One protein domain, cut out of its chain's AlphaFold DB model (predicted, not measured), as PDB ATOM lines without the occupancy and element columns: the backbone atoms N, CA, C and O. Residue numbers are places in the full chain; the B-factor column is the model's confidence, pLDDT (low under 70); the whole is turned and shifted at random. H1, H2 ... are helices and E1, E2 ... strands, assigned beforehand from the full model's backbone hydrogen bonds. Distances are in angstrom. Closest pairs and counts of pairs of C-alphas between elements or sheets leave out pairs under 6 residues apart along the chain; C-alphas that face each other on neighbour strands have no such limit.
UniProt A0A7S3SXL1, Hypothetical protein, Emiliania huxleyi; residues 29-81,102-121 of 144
ATOM      1  N   LEU A  29     144.359 141.664 195.418       96.31
ATOM      2  CA  LEU A  29     145.007 142.936 195.706       96.31
ATOM      3  C   LEU A  29     144.039 143.854 196.439       96.31
ATOM      4  O   LEU A  29     142.879 143.970 196.034       96.31
ATOM      5  N   THR A  30     144.566 144.577 197.416       96.31
ATOM      6  CA  THR A  30     143.904 145.725 198.027       96.31
ATOM      7  C   THR A  30     144.645 146.989 197.620       96.31
ATOM      8  O   THR A  30     145.870 147.064 197.711       96.31
ATOM      9  N   LEU A  31     143.895 147.978 197.144       96.00
ATOM     10  CA  LEU A  31     144.391 149.275 196.708       96.00
ATOM     11  C   LEU A  31     143.793 150.361 197.592       96.00
ATOM     12  O   LEU A  31     142.573 150.444 197.758       96.00
ATOM     13  N   THR A  32     144.637 151.241 198.108       94.31
ATOM     14  CA  THR A  32     144.189 152.454 198.793       94.31
ATOM     15  C   THR A  32     145.176 153.586 198.550       94.31
ATOM     16  O   THR A  32     146.336 153.349 198.227       94.31
ATOM     17  N   LEU A  33     144.724 154.832 198.652       92.69
ATOM     18  CA  LEU A  33     145.621 155.978 198.534       92.69
ATOM     19  C   LEU A  33     146.379 156.175 199.846       92.69
ATOM     20  O   LEU A  33     145.789 156.066 200.925       92.69
ATOM     21  N   ALA A  34     147.667 156.502 199.747       90.62
ATOM     22  CA  ALA A  34     148.424 156.989 200.886       90.62
ATOM     23  C   ALA A  34     147.735 158.245 201.439       90.62
ATOM     24  O   ALA A  34     147.368 159.160 200.698       90.62
ATOM     25  N   SER A  35     147.521 158.253 202.751       87.69
ATOM     26  CA  SER A  35     146.832 159.324 203.465       87.69
ATOM     27  C   SER A  35     147.849 160.186 204.206       87.69
ATOM     28  O   SER A  35     148.817 159.661 204.752       87.69
ATOM     29  N   GLU A  36     147.610 161.499 204.262       85.62
ATOM     30  CA  GLU A  36     148.411 162.418 205.085       85.62
ATOM     31  C   GLU A  36     148.248 162.123 206.584       85.62
ATOM     32  O   GLU A  36     149.194 162.258 207.354       85.62
ATOM     33  N   ILE A  37     147.050 161.684 206.988       87.44
ATOM     34  CA  ILE A  37     146.802 161.107 208.313       87.44
ATOM     35  C   ILE A  37     147.120 159.617 208.200       87.44
ATOM     36  O   ILE A  37     146.371 158.883 207.541       87.44
ATOM     37  N   GLY A  38     148.235 159.187 208.790       87.56
ATOM     38  CA  GLY A  38     148.734 157.821 208.693       87.56
ATOM     39  C   GLY A  38     147.859 156.806 209.426       87.56
ATOM     40  O   GLY A  38     146.674 157.025 209.696       87.56
ATOM     41  N   GLY A  39     148.421 155.626 209.669       91.06
ATOM     42  CA  GLY A  39     147.777 154.604 210.494       91.06
ATOM     43  C   GLY A  39     147.814 153.200 209.914       91.06
ATOM     44  O   GLY A  39     147.617 152.256 210.675       91.06
ATOM     45  N   ILE A  40     148.108 153.012 208.622       93.31
ATOM     46  CA  ILE A  40     148.323 151.662 208.099       93.31
ATOM     47  C   ILE A  40     149.723 151.212 208.506       93.31
ATOM     48  O   ILE A  40     150.736 151.872 208.266       93.31
ATOM     49  N   GLN A  41     149.780 150.044 209.131       95.50
ATOM     50  CA  GLN A  41     151.032 149.376 209.433       95.50
ATOM     51  C   GLN A  41     151.049 148.007 208.780       95.50
ATOM     52  O   GLN A  41     150.087 147.252 208.911       95.50
ATOM     53  N   VAL A  42     152.149 147.686 208.106       95.88
ATOM     54  CA  VAL A  42     152.394 146.377 207.493       95.88
ATOM     55  C   VAL A  42     153.529 145.702 208.247       95.88
ATOM     56  O   VAL A  42     154.505 146.355 208.619       95.88
ATOM     57  N   LEU A  43     153.398 144.404 208.502       95.62
ATOM     58  CA  LEU A  43     154.459 143.631 209.132       95.62
ATOM     59  C   LEU A  43     155.549 143.298 208.106       95.62
ATOM     60  O   LEU A  43     155.303 142.555 207.153       95.62
ATOM     61  N   ASP A  44     156.766 143.784 208.335       91.50
ATOM     62  CA  ASP A  44     157.943 143.328 207.601       91.50
ATOM     63  C   ASP A  44     158.340 141.942 208.121       91.50
ATOM     64  O   ASP A  44     158.838 141.796 209.236       91.50
ATOM     65  N   ALA A  45     158.126 140.903 207.313       86.50
ATOM     66  CA  ALA A  45     158.428 139.525 207.699       86.50
ATOM     67  C   ALA A  45     159.932 139.249 207.885       86.50
ATOM     68  O   ALA A  45     160.292 138.284 208.560       86.50
ATOM     69  N   SER A  46     160.810 140.056 207.285       87.50
ATOM     70  CA  SER A  46     162.261 139.899 207.411       87.50
ATOM     71  C   SER A  46     162.799 140.490 208.713       87.50
ATOM     72  O   SER A  46     163.736 139.934 209.286       87.50
ATOM     73  N   LEU A  47     162.181 141.573 209.190       89.81
ATOM     74  CA  LEU A  47     162.553 142.261 210.429       89.81
ATOM     75  C   LEU A  47     161.701 141.824 211.629       89.81
ATOM     76  O   LEU A  47     162.145 141.925 212.767       89.81
ATOM     77  N   GLY A  48     160.492 141.312 211.387       92.44
ATOM     78  CA  GLY A  48     159.506 141.026 212.430       92.44
ATOM     79  C   GLY A  48     158.882 142.290 213.033       92.44
ATOM     80  O   GLY A  48     158.345 142.235 214.136       92.44
ATOM     81  N   GLU A  49     158.959 143.421 212.329       94.75
ATOM     82  CA  GLU A  49     158.572 144.741 212.831       94.75
ATOM     83  C   GLU A  49     157.395 145.334 212.051       94.75
ATOM     84  O   GLU A  49     157.225 145.104 210.853       94.75
ATOM     85  N   TRP A  50     156.571 146.124 212.744       95.44
ATOM     86  CA  TRP A  50     155.471 146.866 212.133       95.44
ATOM     87  C   TRP A  50     155.986 148.163 211.517       95.44
ATOM     88  O   TRP A  50     156.445 149.060 212.225       95.44
ATOM     89  N   VAL A  51     155.856 148.289 210.201       94.25
ATOM     90  CA  VAL A  51     156.304 149.454 209.441       94.25
ATOM     91  C   VAL A  51     155.107 150.336 209.106       94.25
ATOM     92  O   VAL A  51     154.113 149.861 208.558       94.25
ATOM     93  N   ARG A  52     155.205 151.636 209.411       94.06
ATOM     94  CA  ARG A  52     154.232 152.650 208.971       94.06
ATOM     95  C   ARG A  52     154.440 152.930 207.489       94.06
ATOM     96  O   ARG A  52     155.405 153.599 207.127       94.06
ATOM     97  N   VAL A  53     153.558 152.406 206.643       92.12
ATOM     98  CA  VAL A  53     153.767 152.437 205.190       92.12
ATOM     99  C   VAL A  53     153.590 153.832 204.609       92.12
ATOM    100  O   VAL A  53     154.360 154.210 203.734       92.12
ATOM    101  N   GLU A  54     152.668 154.642 205.137       91.69
ATOM    102  CA  GLU A  54     152.475 156.005 204.627       91.69
ATOM    103  C   GLU A  54     153.681 156.917 204.866       91.69
ATOM    104  O   GLU A  54     153.904 157.836 204.086       91.69
ATOM    105  N   ALA A  55     154.515 156.637 205.875       90.81
ATOM    106  CA  ALA A  55     155.752 157.388 206.108       90.81
ATOM    107  C   ALA A  55     156.802 157.180 204.997       90.81
ATOM    108  O   ALA A  55     157.785 157.918 204.933       90.81
ATOM    109  N   LEU A  56     156.610 156.170 204.143       91.38
ATOM    110  CA  LEU A  56     157.471 155.842 203.006       91.38
ATOM    111  C   LEU A  56     156.895 156.334 201.669       91.38
ATOM    112  O   LEU A  56     157.538 156.169 200.633       91.38
ATOM    113  N   CYS A  57     155.695 156.911 201.683       91.81
ATOM    114  CA  CYS A  57     154.955 157.308 200.493       91.81
ATOM    115  C   CYS A  57     155.009 158.818 200.259       91.81
ATOM    116  O   CYS A  57     155.113 159.620 201.186       91.81
ATOM    117  N   ASN A  58     154.873 159.210 198.995       90.44
ATOM    118  CA  ASN A  58     154.582 160.580 198.601       90.44
ATOM    119  C   ASN A  58     153.069 160.825 198.561       90.44
ATOM    120  O   ASN A  58     152.249 159.902 198.541       90.44
ATOM    121  N   ALA A  59     152.696 162.101 198.476       76.50
ATOM    122  CA  ALA A  59     151.317 162.489 198.223       76.50
ATOM    123  C   ALA A  59     150.819 161.881 196.895       76.50
ATOM    124  O   ALA A  59     151.435 162.087 195.848       76.50
ATOM    125  N   ASN A  60     149.663 161.208 196.943       81.69
ATOM    126  CA  ASN A  60     149.002 160.481 195.844       81.69
ATOM    127  C   ASN A  60     149.579 159.106 195.475       81.69
ATOM    128  O   ASN A  60     149.103 158.508 194.506       81.69
ATOM    129  N   ASP A  61     150.547 158.575 196.224       93.88
ATOM    130  CA  ASP A  61     150.961 157.188 196.015       93.88
ATOM    131  C   ASP A  61     149.799 156.230 196.321       93.88
ATOM    132  O   ASP A  61     148.990 156.448 197.230       93.88
ATOM    133  N   VAL A  62     149.710 155.150 195.543       93.81
ATOM    134  CA  VAL A  62     148.760 154.062 195.784       93.81
ATOM    135  C   VAL A  62     149.481 152.980 196.574       93.81
ATOM    136  O   VAL A  62     150.453 152.392 196.103       93.81
ATOM    137  N   LEU A  63     148.970 152.688 197.763       94.31
ATOM    138  CA  LEU A  63     149.335 151.506 198.522       94.31
ATOM    139  C   LEU A  63     148.689 150.288 197.865       94.31
ATOM    140  O   LEU A  63     147.465 150.225 197.721       94.31
ATOM    141  N   VAL A  64     149.526 149.329 197.473       95.62
ATOM    142  CA  VAL A  64     149.112 148.047 196.900       95.62
ATOM    143  C   VAL A  64     149.510 146.947 197.870       95.62
ATOM    144  O   VAL A  64     150.697 146.703 198.078       95.62
ATOM    145  N   LEU A  65     148.522 146.285 198.461       95.12
ATOM    146  CA  LEU A  65     148.734 145.165 199.369       95.12
ATOM    147  C   LEU A  65     148.482 143.859 198.617       95.12
ATOM    148  O   LEU A  65     147.461 143.709 197.942       95.12
ATOM    149  N   ALA A  66     149.425 142.925 198.724       95.06
ATOM    150  CA  ALA A  66     149.240 141.565 198.234       95.06
ATOM    151  C   ALA A  66     148.299 140.812 199.178       95.06
ATOM    152  O   ALA A  66     148.472 140.878 200.394       95.06
ATOM    153  N   CYS A  67     147.338 140.079 198.630       95.75
ATOM    154  CA  CYS A  67     146.294 139.417 199.412       95.75
ATOM    155  C   CYS A  67     146.375 137.886 199.284       95.75
ATOM    156  O   CYS A  67     147.179 137.349 198.514       95.75
ATOM    157  N   ASP A  68     145.529 137.172 200.027       94.56
ATOM    158  CA  ASP A  68     145.593 135.713 200.172       94.56
ATOM    159  C   ASP A  68     145.502 134.961 198.829       94.56
ATOM    160  O   ASP A  68     146.247 134.005 198.592       94.56
ATOM    161  N   GLN A  69     144.637 135.394 197.902       93.44
ATOM    162  CA  GLN A  69     144.509 134.742 196.590       93.44
ATOM    163  C   GLN A  69     145.747 134.944 195.716       93.44
ATOM    164  O   GLN A  69     146.080 134.056 194.928       93.44
ATOM    165  N   LEU A  70     146.440 136.082 195.835       93.44
ATOM    166  CA  LEU A  70     147.681 136.311 195.093       93.44
ATOM    167  C   LEU A  70     148.810 135.440 195.637       93.44
ATOM    168  O   LEU A  70     149.551 134.855 194.847       93.44
ATOM    169  N   GLN A  71     148.897 135.299 196.962       92.25
ATOM    170  CA  GLN A  71     149.834 134.369 197.582       92.25
ATOM    171  C   GLN A  71     149.583 132.936 197.105       92.25
ATOM    172  O   GLN A  71     150.493 132.303 196.571       92.25
ATOM    173  N   ALA A  72     148.342 132.449 197.197       90.56
ATOM    174  CA  ALA A  72     147.990 131.101 196.754       90.56
ATOM    175  C   ALA A  72     148.304 130.870 195.263       90.56
ATOM    176  O   ALA A  72     148.833 129.823 194.884       90.56
ATOM    177  N   ALA A  73     148.019 131.856 194.404       89.12
ATOM    178  CA  ALA A  73     148.347 131.784 192.983       89.12
ATOM    179  C   ALA A  73     149.866 131.746 192.738       89.12
ATOM    180  O   ALA A  73     150.333 130.984 191.891       89.12
ATOM    181  N   SER A  74     150.640 132.534 193.489       88.06
ATOM    182  CA  SER A  74     152.100 132.580 193.390       88.06
ATOM    183  C   SER A  74     152.746 131.272 193.861       88.06
ATOM    184  O   SER A  74     153.610 130.727 193.174       88.06
ATOM    185  N   GLU A  75     152.271 130.704 194.971       87.81
ATOM    186  CA  GLU A  75     152.706 129.395 195.470       87.81
ATOM    187  C   GLU A  75     152.401 128.276 194.465       87.81
ATOM    188  O   GLU A  75     153.260 127.433 194.186       87.81
ATOM    189  N   ALA A  76     151.204 128.286 193.869       85.94
ATOM    190  CA  ALA A  76     150.825 127.326 192.838       85.94
ATOM    191  C   ALA A  76     151.707 127.453 191.584       85.94
ATOM    192  O   ALA A  76     152.176 126.441 191.062       85.94
ATOM    193  N   ALA A  77     151.981 128.676 191.121       82.88
ATOM    194  CA  ALA A  77     152.866 128.921 189.984       82.88
ATOM    195  C   ALA A  77     154.293 128.414 190.254       82.88
ATOM    196  O   ALA A  77     154.858 127.698 189.423       82.88
ATOM    197  N   ALA A  78     154.840 128.692 191.442       77.75
ATOM    198  CA  ALA A  78     156.149 128.196 191.858       77.75
ATOM    199  C   ALA A  78     156.193 126.658 191.919       77.75
ATOM    200  O   ALA A  78     157.182 126.047 191.510       77.75
ATOM    201  N   ALA A  79     155.115 126.012 192.378       79.75
ATOM    202  CA  ALA A  79     155.008 124.555 192.390       79.75
ATOM    203  C   ALA A  79     154.980 123.959 190.971       79.75
ATOM    204  O   ALA A  79     155.659 122.964 190.715       79.75
ATOM    205  N   VAL A  80     154.251 124.577 190.032       78.81
ATOM    206  CA  VAL A  80     154.240 124.156 188.618       78.81
ATOM    207  C   VAL A  80     155.623 124.322 187.990       78.81
ATOM    208  O   VAL A  80     156.098 123.405 187.321       78.81
ATOM    209  N   ALA A  81     156.295 125.449 188.240       75.62
ATOM    210  CA  ALA A  81     157.650 125.692 187.752       75.62
ATOM    211  C   ALA A  81     158.651 124.661 188.300       75.62
ATOM    212  O   ALA A  81     159.474 124.143 187.549       75.62
ATOM    213  N   ALA A 102     168.293 130.003 194.626       40.41
ATOM    214  CA  ALA A 102     168.095 131.449 194.786       40.41
ATOM    215  C   ALA A 102     166.989 131.999 193.867       40.41
ATOM    216  O   ALA A 102     166.378 133.016 194.180       40.41
ATOM    217  N   ALA A 103     166.723 131.302 192.755       39.94
ATOM    218  CA  ALA A 103     165.655 131.598 191.800       39.94
ATOM    219  C   ALA A 103     164.368 130.808 192.081       39.94
ATOM    220  O   ALA A 103     163.449 130.816 191.261       39.94
ATOM    221  N   ARG A 104     164.268 130.147 193.246       44.34
ATOM    222  CA  ARG A 104     162.977 129.780 193.830       44.34
ATOM    223  C   ARG A 104     162.308 131.086 194.244       44.34
ATOM    224  O   ARG A 104     162.404 131.505 195.394       44.34
ATOM    225  N   GLU A 105     161.763 131.756 193.231       48.31
ATOM    226  CA  GLU A 105     160.932 132.950 193.269       48.31
ATOM    227  C   GLU A 105     160.119 132.880 194.558       48.31
ATOM    228  O   GLU A 105     159.303 131.971 194.735       48.31
ATOM    229  N   ARG A 106     160.486 133.708 195.545       60.75
ATOM    230  CA  ARG A 106     159.806 133.698 196.839       60.75
ATOM    231  C   ARG A 106     158.360 134.015 196.518       60.75
ATOM    232  O   ARG A 106     158.086 135.131 196.080       60.75
ATOM    233  N   ALA A 107     157.492 133.015 196.662       70.31
ATOM    234  CA  ALA A 107     156.073 133.194 196.436       70.31
ATOM    235  C   ALA A 107     155.636 134.465 197.168       70.31
ATOM    236  O   ALA A 107     156.069 134.708 198.300       70.31
ATOM    237  N   LEU A 108     154.863 135.304 196.483       85.06
ATOM    238  CA  LEU A 108     154.396 136.555 197.061       85.06
ATOM    239  C   LEU A 108     153.644 136.238 198.351       85.06
ATOM    240  O   LEU A 108     152.775 135.374 198.358       85.06
ATOM    241  N   GLN A 109     153.989 136.919 199.438       89.56
ATOM    242  CA  GLN A 109     153.323 136.735 200.721       89.56
ATOM    243  C   GLN A 109     152.198 137.760 200.868       89.56
ATOM    244  O   GLN A 109     152.384 138.941 200.565       89.56
ATOM    245  N   ALA A 110     151.047 137.314 201.367       93.81
ATOM    246  CA  ALA A 110     149.949 138.188 201.735       93.81
ATOM    247  C   ALA A 110     150.412 139.179 202.812       93.81
ATOM    248  O   ALA A 110     151.078 138.830 203.792       93.81
ATOM    249  N   SER A 111     150.070 140.445 202.606       95.44
ATOM    250  CA  SER A 111     150.484 141.558 203.446       95.44
ATOM    251  C   SER A 111     149.672 141.551 204.738       95.44
ATOM    252  O   SER A 111     148.508 141.955 204.764       95.44
ATOM    253  N   ARG A 112     150.299 141.095 205.828       96.31
ATOM    254  CA  ARG A 112     149.742 141.230 207.180       96.31
ATOM    255  C   ARG A 112     149.770 142.701 207.559       96.31
ATOM    256  O   ARG A 112     150.842 143.307 207.592       96.31
ATOM    257  N   HIS A 113     148.604 143.270 207.826       95.31
ATOM    258  CA  HIS A 113     148.478 144.689 208.109       95.31
ATOM    259  C   HIS A 113     147.470 144.967 209.226       95.31
ATOM    260  O   HIS A 113     146.660 144.118 209.600       95.31
ATOM    261  N   ARG A 114     147.573 146.157 209.815       94.88
ATOM    262  CA  ARG A 114     146.686 146.664 210.868       94.88
ATOM    263  C   ARG A 114     146.467 148.162 210.692       94.88
ATOM    264  O   ARG A 114     147.253 148.820 210.008       94.88
ATOM    265  N   ILE A 115     145.434 148.693 211.340       92.19
ATOM    266  CA  ILE A 115     145.158 150.132 211.363       92.19
ATOM    267  C   ILE A 115     145.257 150.622 212.801       92.19
ATOM    268  O   ILE A 115     144.569 150.118 213.688       92.19
ATOM    269  N   VAL A 116     146.107 151.615 213.020       91.88
ATOM    270  CA  VAL A 116     146.263 152.301 214.301       91.88
ATOM    271  C   VAL A 116     145.737 153.728 214.201       91.88
ATOM    272  O   VAL A 116     145.949 154.407 213.197       91.88
ATOM    273  N   CYS A 117     145.038 154.180 215.237       86.06
ATOM    274  CA  CYS A 117     144.678 155.579 215.400       86.06
ATOM    275  C   CYS A 117     145.944 156.368 215.750       86.06
ATOM    276  O   CYS A 117     146.600 156.079 216.754       86.06
ATOM    277  N   GLU A 118     146.276 157.367 214.936       80.19
ATOM    278  CA  GLU A 118     147.245 158.401 215.302       80.19
ATOM    279  C   GLU A 118     146.503 159.567 215.987       80.19
ATOM    280  O   GLU A 118     145.361 159.881 215.631       80.19
ATOM    281  N   GLU A 119     147.107 160.180 217.010       69.62
ATOM    282  CA  GLU A 119     146.453 161.227 217.808       69.62
ATOM    283  C   GLU A 119     145.995 162.423 216.955       69.62
ATOM    284  O   GLU A 119     146.761 163.011 216.193       69.62
ATOM    285  N   GLY A 120     144.735 162.832 217.147       68.62
ATOM    286  CA  GLY A 120     144.218 164.123 216.682       68.62
ATOM    287  C   GLY A 120     143.674 164.179 215.250       68.62
ATOM    288  O   GLY A 120     143.311 165.269 214.806       68.62
ATOM    289  N   GLY A 121     143.567 163.053 214.534       71.06
ATOM    290  CA  GLY A 121     143.094 163.016 213.143       71.06
ATOM    291  C   GLY A 121     141.900 162.088 212.899       71.06
ATOM    292  O   GLY A 121     141.836 160.982 213.427       71.06
TER     293      GLY A 121
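This is residues 29 to 81 and 102 to 121 of the 144 residues of the protein "Hypothetical protein" of Emiliania huxleyi (UniProt A0A7S3SXL1). Two small antiparallel sheets, the pair E1 and E4 and the three strands E3, E2, E5 in that order, lie loosely one over the other and partly face to face. The one helix, H1, leads on from the end of E4 away from the sheets and lengthens the whole into a rod. The printed part has 73 residues with five named strands and one named helix, along the chain E1, E2, E3, E4, H1, E5; the class is mixed, helices and strands. It is loose, with a radius of gyration of the C-alphas of 14.6 A and spans of 49 by 24 by 19 A.

Start at E1, residues 29 to 33, and find its antiparallel neighbour E4, residues 62 to 66, at 158 degrees; N 32 and O 63 are 3.0 A apart, within hydrogen-bond range. Next, E2, residues 40 to 44, and E3, residues 49 to 52, form a hairpin at 146 degrees, with N 51 and O 42 at 2.8 A. On E2's other side is E5, residues 113 to 116, antiparallel at 139 degrees, with N 41 and O 114 at 2.9 A. E2 and E4 are apart. H1, residues 68 to 81, is not on the sheet of three; its closest C-alpha pair with E1 is Leu 29 and Leu 70, 7.2 A. In H1 every O i to N i+4 pair is within hydrogen-bond range.

Find C-alpha 29 at (145.007, 142.936, 195.706); from there E1 runs 13.4 A. E2 and E4 each measure 12.7 A, E3 9.8 A. From C-alpha 68 at (145.593, 135.713, 200.172) H1 runs 20.0 A. E5, 10.1 A, ends at C-alpha 116, (146.263, 152.301, 214.301).

Look for the farthest C-alphas, Ala 81 and Gly 120, 49.9 A apart. Residues 82 to 101 are not printed; C-alphas 81 and 102 are 13.8 A apart across the cut. Of the links printed whole, none is long. Residues 102 to 106 and 119 to 120 have pLDDT under 70.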